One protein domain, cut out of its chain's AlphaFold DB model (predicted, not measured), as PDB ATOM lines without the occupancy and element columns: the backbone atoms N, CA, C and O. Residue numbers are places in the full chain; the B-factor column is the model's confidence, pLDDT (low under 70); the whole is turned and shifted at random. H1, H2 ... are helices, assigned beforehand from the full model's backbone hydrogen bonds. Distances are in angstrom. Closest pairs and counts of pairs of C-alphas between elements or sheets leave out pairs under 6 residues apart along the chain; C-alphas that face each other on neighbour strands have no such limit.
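This is residues 7 to 101 of the 172 residues of the protein "Hypothetical protein" of Rotaria sp. Silwood1 (UniProt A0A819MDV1). The long helix H4 and H2 overlap near one end of each and make a long, thin line, with H1 beside H4 and H3 crossing H2; residues 94 to 101 stick out. The 95 printed residues include four named helices, H1 to H4 in chain order, and no named strand: all helix. The whole is only just loose, close to extended, with a radius of gyration of the C-alphas of 18.3 A and spans of 65 by 33 by 18 A.

H4, residues 73 to 97, touches H1, residues 7 to 16, at a shallow tilt of 30 degrees; their closest C-alphas, of Trp 7 and Gly 88, are 5.1 A apart. H2, residues 19 to 38, touches H4 with residues 20 to 27 alone, closest at the C-alphas of Glu 20 and Leu 77, 5.0 A. With residues 28 to 35 alone H2 touches H3, residues 49 to 62, at a steep tilt of 65 degrees, closest at the C-alphas of Ala 31 and Ala 59, 5.1 A. H3 is apart from H1 and H4. Every O i to N i+4 pair in H1 to H4 is within hydrogen-bond range.

H4 is 36.1 A long, ending at C-alpha 97 (2.191, -30.998, 40.235). H2 is 28.6 A, H3 20.0 A, and H1, from C-alpha 7 (-2.755, -16.803, 39.787), 14.4 A.

The printed part has no cut and no long link; residues 65 to 69 and 100 to 101 have pLDDT under 70.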
ATOM      1  N   TRP A   7      -3.840 -17.186  38.877       93.19
ATOM      2  CA  TRP A   7      -2.755 -16.803  39.787       93.19
ATOM      3  C   TRP A   7      -2.309 -15.343  39.614       93.19
ATOM      4  O   TRP A   7      -1.914 -14.695  40.583       93.19
ATOM      5  N   LEU A   8      -2.387 -14.803  38.395       93.62
ATOM      6  CA  LEU A   8      -1.995 -13.431  38.085       93.62
ATOM      7  C   LEU A   8      -3.089 -12.432  38.484       93.62
ATOM      8  O   LEU A   8      -2.782 -11.336  38.958       93.62
ATOM      9  N   VAL A   9      -4.359 -12.815  38.318       92.75
ATOM     10  CA  VAL A   9      -5.513 -12.039  38.802       92.75
ATOM     11  C   VAL A   9      -5.487 -11.969  40.327       92.75
ATOM     12  O   VAL A   9      -5.504 -10.868  40.877       92.75
ATOM     13  N   ASP A  10      -5.315 -13.110  40.991       93.50
ATOM     14  CA  ASP A  10      -5.210 -13.211  42.447       93.50
ATOM     15  C   ASP A  10      -4.021 -12.393  42.969       93.50
ATOM     16  O   ASP A  10      -4.135 -11.657  43.948       93.50
ATOM     17  N   SER A  11      -2.870 -12.463  42.288       94.06
ATOM     18  CA  SER A  11      -1.687 -11.670  42.646       94.06
ATOM     19  C   SER A  11      -1.971 -10.171  42.573       94.06
ATOM     20  O   SER A  11      -1.618  -9.440  43.497       94.06
ATOM     21  N   ARG A  12      -2.658  -9.703  41.521       94.00
ATOM     22  CA  ARG A  12      -3.073  -8.297  41.404       94.00
ATOM     23  C   ARG A  12      -3.994  -7.892  42.552       94.00
ATOM     24  O   ARG A  12      -3.790  -6.834  43.139       94.00
ATOM     25  N   GLU A  13      -5.001  -8.698  42.868       94.88
ATOM     26  CA  GLU A  13      -5.921  -8.399  43.972       94.88
ATOM     27  C   GLU A  13      -5.209  -8.357  45.323       94.88
ATOM     28  O   GLU A  13      -5.513  -7.507  46.157       94.88
ATOM     29  N   ASN A  14      -4.227  -9.234  45.525       94.62
ATOM     30  CA  ASN A  14      -3.414  -9.239  46.732       94.62
ATOM     31  C   ASN A  14      -2.528  -7.995  46.833       94.62
ATOM     32  O   ASN A  14      -2.421  -7.449  47.925       94.62
ATOM     33  N   VAL A  15      -1.955  -7.515  45.721       95.69
ATOM     34  CA  VAL A  15      -1.183  -6.259  45.674       95.69
ATOM     35  C   VAL A  15      -2.043  -5.068  46.104       95.69
ATOM     36  O   VAL A  15      -1.598  -4.256  46.907       95.69
ATOM     37  N   LEU A  16      -3.290  -4.981  45.633       94.75
ATOM     38  CA  LEU A  16      -4.192  -3.867  45.966       94.75
ATOM     39  C   LEU A  16      -4.553  -3.784  47.457       94.75
ATOM     40  O   LEU A  16      -4.994  -2.735  47.915       94.75
ATOM     41  N   LYS A  17      -4.383  -4.884  48.197       95.44
ATOM     42  CA  LYS A  17      -4.644  -4.972  49.640       95.44
ATOM     43  C   LYS A  17      -3.400  -4.697  50.487       95.44
ATOM     44  O   LYS A  17      -3.489  -4.752  51.712       95.44
ATOM     45  N   THR A  18      -2.224  -4.502  49.881       96.50
ATOM     46  CA  THR A  18      -0.996  -4.333  50.662       96.50
ATOM     47  C   THR A  18      -0.807  -2.898  51.126       96.50
ATOM     48  O   THR A  18      -1.231  -1.938  50.479       96.50
ATOM     49  N   GLN A  19      -0.109  -2.743  52.250       96.00
ATOM     50  CA  GLN A  19       0.208  -1.424  52.780       96.00
ATOM     51  C   GLN A  19       1.107  -0.635  51.822       96.00
ATOM     52  O   GLN A  19       0.969   0.576  51.716       96.00
ATOM     53  N   GLU A  20       1.996  -1.299  51.081       94.19
ATOM     54  CA  GLU A  20       2.868  -0.656  50.094       94.19
ATOM     55  C   GLU A  20       2.063   0.007  48.970       94.19
ATOM     56  O   GLU A  20       2.407   1.110  48.545       94.19
ATOM     57  N   TRP A  21       0.965  -0.618  48.531       94.62
ATOM     58  CA  TRP A  21       0.056  -0.028  47.549       94.62
ATOM     59  C   TRP A  21      -0.640   1.216  48.105       94.62
ATOM     60  O   TRP A  21      -0.650   2.267  47.457       94.62
ATOM     61  N   HIS A  22      -1.173   1.126  49.325       95.06
ATOM     62  CA  HIS A  22      -1.811   2.262  49.991       95.06
ATOM     63  C   HIS A  22      -0.826   3.410  50.237       95.06
ATOM     64  O   HIS A  22      -1.148   4.565  49.958       95.06
ATOM     65  N   ASN A  23       0.396   3.099  50.670       92.38
ATOM     66  CA  ASN A  23       1.455   4.076  50.888       92.38
ATOM     67  C   ASN A  23       1.841   4.777  49.585       92.38
ATOM     68  O   ASN A  23       1.923   6.002  49.560       92.38
ATOM     69  N   LEU A  24       2.070   4.037  48.494       91.44
ATOM     70  CA  LEU A  24       2.399   4.656  47.210       91.44
ATOM     71  C   LEU A  24       1.264   5.568  46.733       91.44
ATOM     72  O   LEU A  24       1.522   6.691  46.315       91.44
ATOM     73  N   THR A  25       0.023   5.096  46.822       92.12
ATOM     74  CA  THR A  25      -1.149   5.849  46.362       92.12
ATOM     75  C   THR A  25      -1.331   7.141  47.163       92.12
ATOM     76  O   THR A  25      -1.542   8.195  46.573       92.12
ATOM     77  N   THR A  26      -1.169   7.079  48.488       93.06
ATOM     78  CA  THR A  26      -1.229   8.257  49.370       93.06
ATOM     79  C   THR A  26      -0.157   9.277  48.990       93.06
ATOM     80  O   THR A  26      -0.478  10.427  48.729       93.06
ATOM     81  N   ASN A  27       1.092   8.833  48.815       90.88
ATOM     82  CA  ASN A  27       2.186   9.717  48.402       90.88
ATOM     83  C   ASN A  27       1.950  10.366  47.027       90.88
ATOM     84  O   ASN A  27       2.361  11.503  46.805       90.88
ATOM     85  N   ILE A  28       1.311   9.654  46.092       90.31
ATOM     86  CA  ILE A  28       0.935  10.227  44.792       90.31
ATOM     87  C   ILE A  28      -0.118  11.320  44.982       90.31
ATOM     88  O   ILE A  28       0.042  12.386  44.396       90.31
ATOM     89  N   TYR A  29      -1.158  11.087  45.788       90.94
ATOM     90  CA  TYR A  29      -2.173  12.107  46.062       90.94
ATOM     91  C   TYR A  29      -1.576  13.338  46.745       90.94
ATOM     92  O   TYR A  29      -1.787  14.443  46.258       90.94
ATOM     93  N   ASP A  30      -0.736  13.149  47.764       90.88
ATOM     94  CA  ASP A  30      -0.062  14.256  48.450       90.88
ATOM     95  C   ASP A  30       0.793  15.087  47.477       90.88
ATOM     96  O   ASP A  30       0.784  16.318  47.509       90.88
ATOM     97  N   ALA A  31       1.513  14.427  46.563       89.88
ATOM     98  CA  ALA A  31       2.307  15.104  45.541       89.88
ATOM     99  C   ALA A  31       1.436  15.836  44.502       89.88
ATOM    100  O   ALA A  31       1.815  16.910  44.031       89.88
ATOM    101  N   VAL A  32       0.271  15.286  44.144       90.44
ATOM    102  CA  VAL A  32      -0.706  15.961  43.278       90.44
ATOM    103  C   VAL A  32      -1.245  17.214  43.966       90.44
ATOM    104  O   VAL A  32      -1.217  18.279  43.353       90.44
ATOM    105  N   ASP A  33      -1.650  17.125  45.231       89.94
ATOM    106  CA  ASP A  33      -2.185  18.258  45.993       89.94
ATOM    107  C   ASP A  33      -1.147  19.376  46.147       89.94
ATOM    108  O   ASP A  33      -1.458  20.554  45.958       89.94
ATOM    109  N   GLN A  34       0.120  19.021  46.384       88.50
ATOM    110  CA  GLN A  34       1.224  19.984  46.384       88.50
ATOM    111  C   GLN A  34       1.379  20.687  45.030       88.50
ATOM    112  O   GLN A  34       1.576  21.905  44.987       88.50
ATOM    113  N   HIS A  35       1.283  19.952  43.920       86.12
ATOM    114  CA  HIS A  35       1.362  20.541  42.585       86.12
ATOM    115  C   HIS A  35       0.165  21.444  42.265       86.12
ATOM    116  O   HIS A  35       0.371  22.516  41.700       86.12
ATOM    117  N   LEU A  36      -1.052  21.056  42.657       88.75
ATOM    118  CA  LEU A  36      -2.261  21.868  42.485       88.75
ATOM    119  C   LEU A  36      -2.175  23.181  43.272       88.75
ATOM    120  O   LEU A  36      -2.453  24.252  42.727       88.75
ATOM    121  N   ALA A  37      -1.696  23.113  44.519       87.88
ATOM    122  CA  ALA A  37      -1.466  24.289  45.351       87.88
ATOM    123  C   ALA A  37      -0.444  25.252  44.717       87.88
ATOM    124  O   ALA A  37      -0.658  26.464  44.716       87.88
ATOM    125  N   GLN A  38       0.635  24.721  44.130       85.50
ATOM    126  CA  GLN A  38       1.655  25.514  43.429       85.50
ATOM    127  C   GLN A  38       1.142  26.151  42.132       85.50
ATOM    128  O   GLN A  38       1.605  27.226  41.761       85.50
ATOM    129  N   SER A  39       0.208  25.504  41.433       83.38
ATOM    130  CA  SER A  39      -0.387  26.030  40.200       83.38
ATOM    131  C   SER A  39      -1.648  26.866  40.429       83.38
ATOM    132  O   SER A  39      -2.280  27.264  39.456       83.38
ATOM    133  N   HIS A  40      -2.020  27.135  41.688       85.00
ATOM    134  CA  HIS A  40      -3.247  27.845  42.072       85.00
ATOM    135  C   HIS A  40      -4.537  27.219  41.512       85.00
ATOM    136  O   HIS A  40      -5.522  27.916  41.270       85.00
ATOM    137  N   VAL A  41      -4.543  25.898  41.325       86.56
ATOM    138  CA  VAL A  41      -5.721  25.137  40.890       86.56
ATOM    139  C   VAL A  41      -6.369  24.511  42.124       86.56
ATOM    140  O   VAL A  41      -5.686  23.856  42.905       86.56
ATOM    141  N   GLN A  42      -7.674  24.720  42.320       81.75
ATOM    142  CA  GLN A  42      -8.379  24.226  43.511       81.75
ATOM    143  C   GLN A  42      -8.707  22.736  43.434       81.75
ATOM    144  O   GLN A  42      -8.560  22.037  44.435       81.75
ATOM    145  N   TYR A  43      -9.132  22.244  42.268       83.94
ATOM    146  CA  TYR A  43      -9.546  20.854  42.124       83.94
ATOM    147  C   TYR A  43      -8.867  20.182  40.937       83.94
ATOM    148  O   TYR A  43      -8.799  20.718  39.833       83.94
ATOM    149  N   PHE A  44      -8.433  18.935  41.133       85.19
ATOM    150  CA  PHE A  44      -7.891  18.107  40.053       85.19
ATOM    151  C   PHE A  44      -8.885  17.925  38.892       85.19
ATOM    152  O   PHE A  44      -8.489  17.716  37.748       85.19
ATOM    153  N   THR A  45     -10.189  18.003  39.173       88.50
ATOM    154  CA  THR A  45     -11.261  17.904  38.174       88.50
ATOM    155  C   THR A  45     -11.271  19.055  37.177       88.50
ATOM    156  O   THR A  45     -11.711  18.830  36.051       88.50
ATOM    157  N   ASP A  46     -10.744  20.218  37.564       87.00
ATOM    158  CA  ASP A  46     -10.737  21.443  36.754       87.00
ATOM    159  C   ASP A  46      -9.692  21.389  35.631       87.00
ATOM    160  O   ASP A  46      -9.719  22.190  34.702       87.00
ATOM    161  N   LEU A  47      -8.777  20.420  35.705       88.31
ATOM    162  CA  LEU A  47      -7.753  20.177  34.701       88.31
ATOM    163  C   LEU A  47      -8.316  19.426  33.485       88.31
ATOM    164  O   LEU A  47      -9.099  18.474  33.615       88.31
ATOM    165  N   SER A  48      -7.832  19.780  32.296       90.69
ATOM    166  CA  SER A  48      -8.009  18.963  31.091       90.69
ATOM    167  C   SER A  48      -7.312  17.603  31.233       90.69
ATOM    168  O   SER A  48      -6.401  17.430  32.042       90.69
ATOM    169  N   ASP A  49      -7.690  16.613  30.423       88.75
ATOM    170  CA  ASP A  49      -7.098  15.266  30.506       88.75
ATOM    171  C   ASP A  49      -5.580  15.253  30.243       88.75
ATOM    172  O   ASP A  49      -4.837  14.461  30.838       88.75
ATOM    173  N   ALA A  50      -5.098  16.168  29.396       88.00
ATOM    174  CA  ALA A  50      -3.672  16.359  29.151       88.00
ATOM    175  C   ALA A  50      -2.953  16.904  30.398       88.00
ATOM    176  O   ALA A  50      -1.887  16.409  30.767       88.00
ATOM    177  N   GLU A  51      -3.555  17.876  31.085       86.44
ATOM    178  CA  GLU A  51      -3.009  18.461  32.314       86.44
ATOM    179  C   GLU A  51      -3.050  17.474  33.480       86.44
ATOM    180  O   GLU A  51      -2.057  17.340  34.193       86.44
ATOM    181  N   LYS A  52      -4.139  16.709  33.628       90.56
ATOM    182  CA  LYS A  52      -4.244  15.616  34.609       90.56
ATOM    183  C   LYS A  52      -3.111  14.610  34.437       90.56
ATOM    184  O   LYS A  52      -2.438  14.259  35.405       90.56
ATOM    185  N   SER A  53      -2.871  14.185  33.197       87.88
ATOM    186  CA  SER A  53      -1.794  13.247  32.867       87.88
ATOM    187  C   SER A  53      -0.419  13.819  33.218       87.88
ATOM    188  O   SER A  53       0.412  13.128  33.803       87.88
ATOM    189  N   LEU A  54      -0.194  15.098  32.919       87.19
ATOM    190  CA  LEU A  54       1.066  15.787  33.176       87.19
ATOM    191  C   LEU A  54       1.319  16.026  34.675       87.19
ATOM    192  O   LEU A  54       2.450  15.872  35.134       87.19
ATOM    193  N   VAL A  55       0.287  16.352  35.453       88.88
ATOM    194  CA  VAL A  55       0.378  16.481  36.918       88.88
ATOM    195  C   VAL A  55       0.671  15.127  37.561       88.88
ATOM    196  O   VAL A  55       1.589  15.031  38.374       88.88
ATOM    197  N   LEU A  56      -0.026  14.064  37.147       88.44
ATOM    198  CA  LEU A  56       0.242  12.706  37.626       88.44
ATOM    199  C   LEU A  56       1.652  12.236  37.264       88.44
ATOM    200  O   LEU A  56       2.321  11.609  38.083       88.44
ATOM    201  N   GLU A  57       2.137  12.551  36.062       86.50
ATOM    202  CA  GLU A  57       3.501  12.214  35.664       86.50
ATOM    203  C   GLU A  57       4.538  12.954  36.519       86.50
ATOM    204  O   GLU A  57       5.531  12.356  36.938       86.50
ATOM    205  N   ARG A  58       4.313  14.239  36.813       85.38
ATOM    206  CA  ARG A  58       5.187  15.025  37.696       85.38
ATOM    207  C   ARG A  58       5.189  14.480  39.123       85.38
ATOM    208  O   ARG A  58       6.273  14.251  39.651       85.38
ATOM    209  N   ALA A  59       4.017  14.172  39.677       86.88
ATOM    210  CA  ALA A  59       3.877  13.528  40.981       86.88
ATOM    211  C   ALA A  59       4.581  12.158  41.018       86.88
ATOM    212  O   ALA A  59       5.345  11.855  41.926       86.88
ATOM    213  N   ALA A  60       4.421  11.331  39.984       84.44
ATOM    214  CA  ALA A  60       5.117  10.049  39.906       84.44
ATOM    215  C   ALA A  60       6.644  10.210  39.788       84.44
ATOM    216  O   ALA A  60       7.394   9.366  40.278       84.44
ATOM    217  N   ARG A  61       7.124  11.269  39.123       83.06
ATOM    218  CA  ARG A  61       8.558  11.571  38.999       83.06
ATOM    219  C   ARG A  61       9.152  12.127  40.289       83.06
ATOM    220  O   ARG A  61      10.277  11.754  40.593       83.06
ATOM    221  N   SER A  62       8.435  12.959  41.045       79.81
ATOM    222  CA  SER A  62       8.925  13.483  42.331       79.81
ATOM    223  C   SER A  62       9.110  12.380  43.376       79.81
ATOM    224  O   SER A  62       9.954  12.498  44.259       79.81
ATOM    225  N   LEU A  63       8.383  11.269  43.222       77.88
ATOM    226  CA  LEU A  63       8.503  10.073  44.056       77.88
ATOM    227  C   LEU A  63       9.604   9.099  43.605       77.88
ATOM    228  O   LEU A  63       9.904   8.145  44.326       77.88
ATOM    229  N   LYS A  64      10.207   9.305  42.426       70.56
ATOM    230  CA  LYS A  64      11.342   8.507  41.940       70.56
ATOM    231  C   LYS A  64      12.654   9.117  42.431       70.56
ATOM    232  O   LYS A  64      12.967  10.256  42.109       70.56
ATOM    233  N   GLY A  65      13.460   8.338  43.145       69.19
ATOM    234  CA  GLY A  65      14.780   8.758  43.620       69.19
ATOM    235  C   GLY A  65      15.297   7.842  44.721       69.19
ATOM    236  O   GLY A  65      14.766   6.763  44.918       69.19
ATOM    237  N   THR A  66      16.318   8.261  45.454       61.34
ATOM    238  CA  THR A  66      16.646   7.690  46.764       61.34
ATOM    239  C   THR A  66      16.496   8.812  47.777       61.34
ATOM    240  O   THR A  66      17.114   9.866  47.642       61.34
ATOM    241  N   VAL A  67      15.649   8.626  48.789       61.12
ATOM    242  CA  VAL A  67      15.555   9.588  49.892       61.12
ATOM    243  C   VAL A  67      16.530   9.106  50.954       61.12
ATOM    244  O   VAL A  67      16.291   8.087  51.592       61.12
ATOM    245  N   ASN A  68      17.667   9.788  51.104       62.97
ATOM    246  CA  ASN A  68      18.676   9.480  52.130       62.97
ATOM    247  C   ASN A  68      19.177   8.018  52.112       62.97
ATOM    248  O   ASN A  68      19.410   7.421  53.160       62.97
ATOM    249  N   GLY A  69      19.307   7.419  50.923       69.88
ATOM    250  CA  GLY A  69      19.742   6.024  50.769       69.88
ATOM    251  C   GLY A  69      18.691   4.966  51.139       69.88
ATOM    252  O   GLY A  69      19.001   3.777  51.097       69.88
ATOM    253  N   ALA A  70      17.460   5.366  51.472       77.56
ATOM    254  CA  ALA A  70      16.357   4.454  51.759       77.56
ATOM    255  C   ALA A  70      15.528   4.125  50.494       77.56
ATOM    256  O   ALA A  70      15.425   4.969  49.595       77.56
ATOM    257  N   PRO A  71      14.913   2.924  50.419       80.81
ATOM    258  CA  PRO A  71      14.019   2.542  49.324       80.81
ATOM    259  C   PRO A  71      12.800   3.460  49.229       80.81
ATOM    260  O   PRO A  71      12.196   3.814  50.245       80.81
ATOM    261  N   THR A  72      12.392   3.801  48.008       87.06
ATOM    262  CA  THR A  72      11.182   4.607  47.793       87.06
ATOM    263  C   THR A  72       9.905   3.797  48.018       87.06
ATOM    264  O   THR A  72       9.924   2.563  47.955       87.06
ATOM    265  N   PRO A  73       8.749   4.462  48.202       87.94
ATOM    266  CA  PRO A  73       7.448   3.793  48.162       87.94
ATOM    267  C   PRO A  73       7.246   2.940  46.899       87.94
ATOM    268  O   PRO A  73       6.651   1.865  46.972       87.94
ATOM    269  N   TYR A  74       7.789   3.376  45.757       86.94
ATOM    270  CA  TYR A  74       7.757   2.620  44.505       86.94
ATOM    271  C   TYR A  74       8.616   1.349  44.569       86.94
ATOM    272  O   TYR A  74       8.157   0.284  44.161       86.94
ATOM    273  N   ASP A  75       9.829   1.428  45.122       89.12
ATOM    274  CA  ASP A  75      10.710   0.262  45.277       89.12
ATOM    275  C   ASP A  75      10.108  -0.775  46.228       89.12
ATOM    276  O   ASP A  75      10.127  -1.974  45.942       89.12
ATOM    277  N   ASN A  76       9.508  -0.311  47.328       91.06
ATOM    278  CA  ASN A  76       8.816  -1.167  48.287       91.06
ATOM    279  C   ASN A  76       7.632  -1.892  47.637       91.06
ATOM    280  O   ASN A  76       7.499  -3.109  47.789       91.06
ATOM    281  N   LEU A  77       6.814  -1.175  46.858       92.75
ATOM    282  CA  LEU A  77       5.726  -1.796  46.110       92.75
ATOM    283  C   LEU A  77       6.253  -2.802  45.082       92.75
ATOM    284  O   LEU A  77       5.737  -3.911  45.020       92.75
ATOM    285  N   ASN A  78       7.284  -2.464  44.304       91.50
ATOM    286  CA  ASN A  78       7.847  -3.386  43.313       91.50
ATOM    287  C   ASN A  78       8.369  -4.667  43.951       91.50
ATOM    288  O   ASN A  78       8.075  -5.754  43.458       91.50
ATOM    289  N   LYS A  79       9.101  -4.553  45.064       93.38
ATOM    290  CA  LYS A  79       9.565  -5.717  45.818       93.38
ATOM    291  C   LYS A  79       8.384  -6.578  46.260       93.38
ATOM    292  O   LYS A  79       8.386  -7.786  46.047       93.38
ATOM    293  N   ARG A  80       7.338  -5.948  46.804       95.12
ATOM    294  CA  ARG A  80       6.131  -6.655  47.240       95.12
ATOM    295  C   ARG A  80       5.394  -7.337  46.087       95.12
ATOM    296  O   ARG A  80       4.906  -8.452  46.256       95.12
ATOM    297  N   VAL A  81       5.306  -6.678  44.934       95.31
ATOM    298  CA  VAL A  81       4.718  -7.234  43.710       95.31
ATOM    299  C   VAL A  81       5.499  -8.471  43.273       95.31
ATOM    300  O   VAL A  81       4.872  -9.501  43.040       95.31
ATOM    301  N   SER A  82       6.833  -8.409  43.226       94.19
ATOM    302  CA  SER A  82       7.675  -9.564  42.891       94.19
ATOM    303  C   SER A  82       7.429 -10.742  43.837       94.19
ATOM    304  O   SER A  82       7.101 -11.831  43.374       94.19
ATOM    305  N   ASP A  83       7.451 -10.506  45.153       95.56
ATOM    306  CA  ASP A  83       7.212 -11.553  46.156       95.56
ATOM    307  C   ASP A  83       5.835 -12.225  45.995       95.56
ATOM    308  O   ASP A  83       5.682 -13.429  46.215       95.56
ATOM    309  N   LEU A  84       4.801 -11.442  45.663       95.62
ATOM    310  CA  LEU A  84       3.442 -11.953  45.471       95.62
ATOM    311  C   LEU A  84       3.295 -12.723  44.159       95.62
ATOM    312  O   LEU A  84       2.630 -13.759  44.155       95.62
ATOM    313  N   LEU A  85       3.925 -12.257  43.080       95.06
ATOM    314  CA  LEU A  85       3.932 -12.958  41.798       95.06
ATOM    315  C   LEU A  85       4.650 -14.304  41.914       95.06
ATOM    316  O   LEU A  85       4.089 -15.318  41.501       95.06
ATOM    317  N   ASP A  86       5.826 -14.338  42.545       93.69
ATOM    318  CA  ASP A  86       6.594 -15.572  42.746       93.69
ATOM    319  C   ASP A  86       5.798 -16.598  43.561       93.69
ATOM    320  O   ASP A  86       5.706 -17.774  43.195       93.69
ATOM    321  N   LYS A  87       5.142 -16.148  44.639       94.12
ATOM    322  CA  LYS A  87       4.237 -16.997  45.429       94.12
ATOM    323  C   LYS A  87       3.042 -17.476  44.612       94.12
ATOM    324  O   LYS A  87       2.683 -18.646  44.706       94.12
ATOM    325  N   GLY A  88       2.427 -16.594  43.825       93.75
ATOM    326  CA  GLY A  88       1.281 -16.911  42.977       93.75
ATOM    327  C   GLY A  88       1.602 -18.012  41.969       93.75
ATOM    328  O   GLY A  88       0.916 -19.034  41.944       93.75
ATOM    329  N   VAL A  89       2.687 -17.846  41.205       93.69
ATOM    330  CA  VAL A  89       3.152 -18.846  40.230       93.69
ATOM    331  C   VAL A  89       3.513 -20.154  40.922       93.69
ATOM    332  O   VAL A  89       3.072 -21.215  40.492       93.69
ATOM    333  N   ASN A  90       4.284 -20.108  42.011       92.44
ATOM    334  CA  ASN A  90       4.723 -21.325  42.692       92.44
ATOM    335  C   ASN A  90       3.544 -22.104  43.302       92.44
ATOM    336  O   ASN A  90       3.547 -23.336  43.279       92.44
ATOM    337  N   ASN A  91       2.510 -21.416  43.796       91.88
ATOM    338  CA  ASN A  91       1.283 -22.054  44.275       91.88
ATOM    339  C   ASN A  91       0.492 -22.709  43.134       91.88
ATOM    340  O   ASN A  91       0.000 -23.824  43.308       91.88
ATOM    341  N   ASP A  92       0.383 -22.050  41.977       90.88
ATOM    342  CA  ASP A  92      -0.277 -22.613  40.791       90.88
ATOM    343  C   ASP A  92       0.458 -23.861  40.289       90.88
ATOM    344  O   ASP A  92      -0.143 -24.919  40.128       90.88
ATOM    345  N   VAL A  93       1.786 -23.772  40.170       90.50
ATOM    346  CA  VAL A  93       2.657 -24.892  39.784       90.50
ATOM    347  C   VAL A  93       2.525 -26.044  40.773       90.50
ATOM    348  O   VAL A  93       2.353 -27.185  40.359       90.50
ATOM    349  N   SER A  94       2.543 -25.768  42.079       87.94
ATOM    350  CA  SER A  94       2.383 -26.806  43.107       87.94
ATOM    351  C   SER A  94       1.021 -27.497  43.007       87.94
ATOM    352  O   SER A  94       0.940 -28.709  43.166       87.94
ATOM    353  N   ARG A  95      -0.053 -26.762  42.684       86.38
ATOM    354  CA  ARG A  95      -1.377 -27.354  42.425       86.38
ATOM    355  C   ARG A  95      -1.398 -28.206  41.157       86.38
ATOM    356  O   ARG A  95      -2.100 -29.212  41.148       86.38
ATOM    357  N   SER A  96      -0.673 -27.817  40.109       82.94
ATOM    358  CA  SER A  96      -0.531 -28.617  38.885       82.94
ATOM    359  C   SER A  96       0.256 -29.907  39.130       82.94
ATOM    360  O   SER A  96      -0.202 -30.968  38.726       82.94
ATOM    361  N   LEU A  97       1.367 -29.836  39.868       83.94
ATOM    362  CA  LEU A  97       2.191 -30.998  40.235       83.94
ATOM    363  C   LEU A  97       1.448 -32.033  41.096       83.94
ATOM    364  O   LEU A  97       1.819 -33.196  41.115       83.94
ATOM    365  N   LEU A  98       0.421 -31.614  41.841       82.12
ATOM    366  CA  LEU A  98      -0.409 -32.520  42.643       82.12
ATOM    367  C   LEU A  98      -1.479 -33.254  41.821       82.12
ATOM    368  O   LEU A  98      -2.081 -34.197  42.332       82.12
ATOM    369  N   LYS A  99      -1.779 -32.787  40.602       72.88
ATOM    370  CA  LYS A  99      -2.864 -33.320  39.763       72.88
ATOM    371  C   LYS A  99      -2.380 -34.304  38.703       72.88
ATOM    372  O   LYS A  99      -3.129 -35.223  38.393       72.88
ATOM    373  N   ASP A 100      -1.161 -34.127  38.206       65.25
ATOM    374  CA  ASP A 100      -0.563 -34.937  37.145       65.25
ATOM    375  C   ASP A 100       0.817 -35.439  37.587       65.25
ATOM    376  O   ASP A 100       1.541 -34.701  38.252       65.25
ATOM    377  N   ASP A 101       1.196 -36.666  37.203       61.78
ATOM    378  CA  ASP A 101       2.582 -37.152  37.300       61.78
ATOM    379  C   ASP A 101       3.375 -36.535  36.131       61.78
ATOM    380  O   ASP A 101       3.225 -36.975  34.983       61.78
TER     381      ASP A 101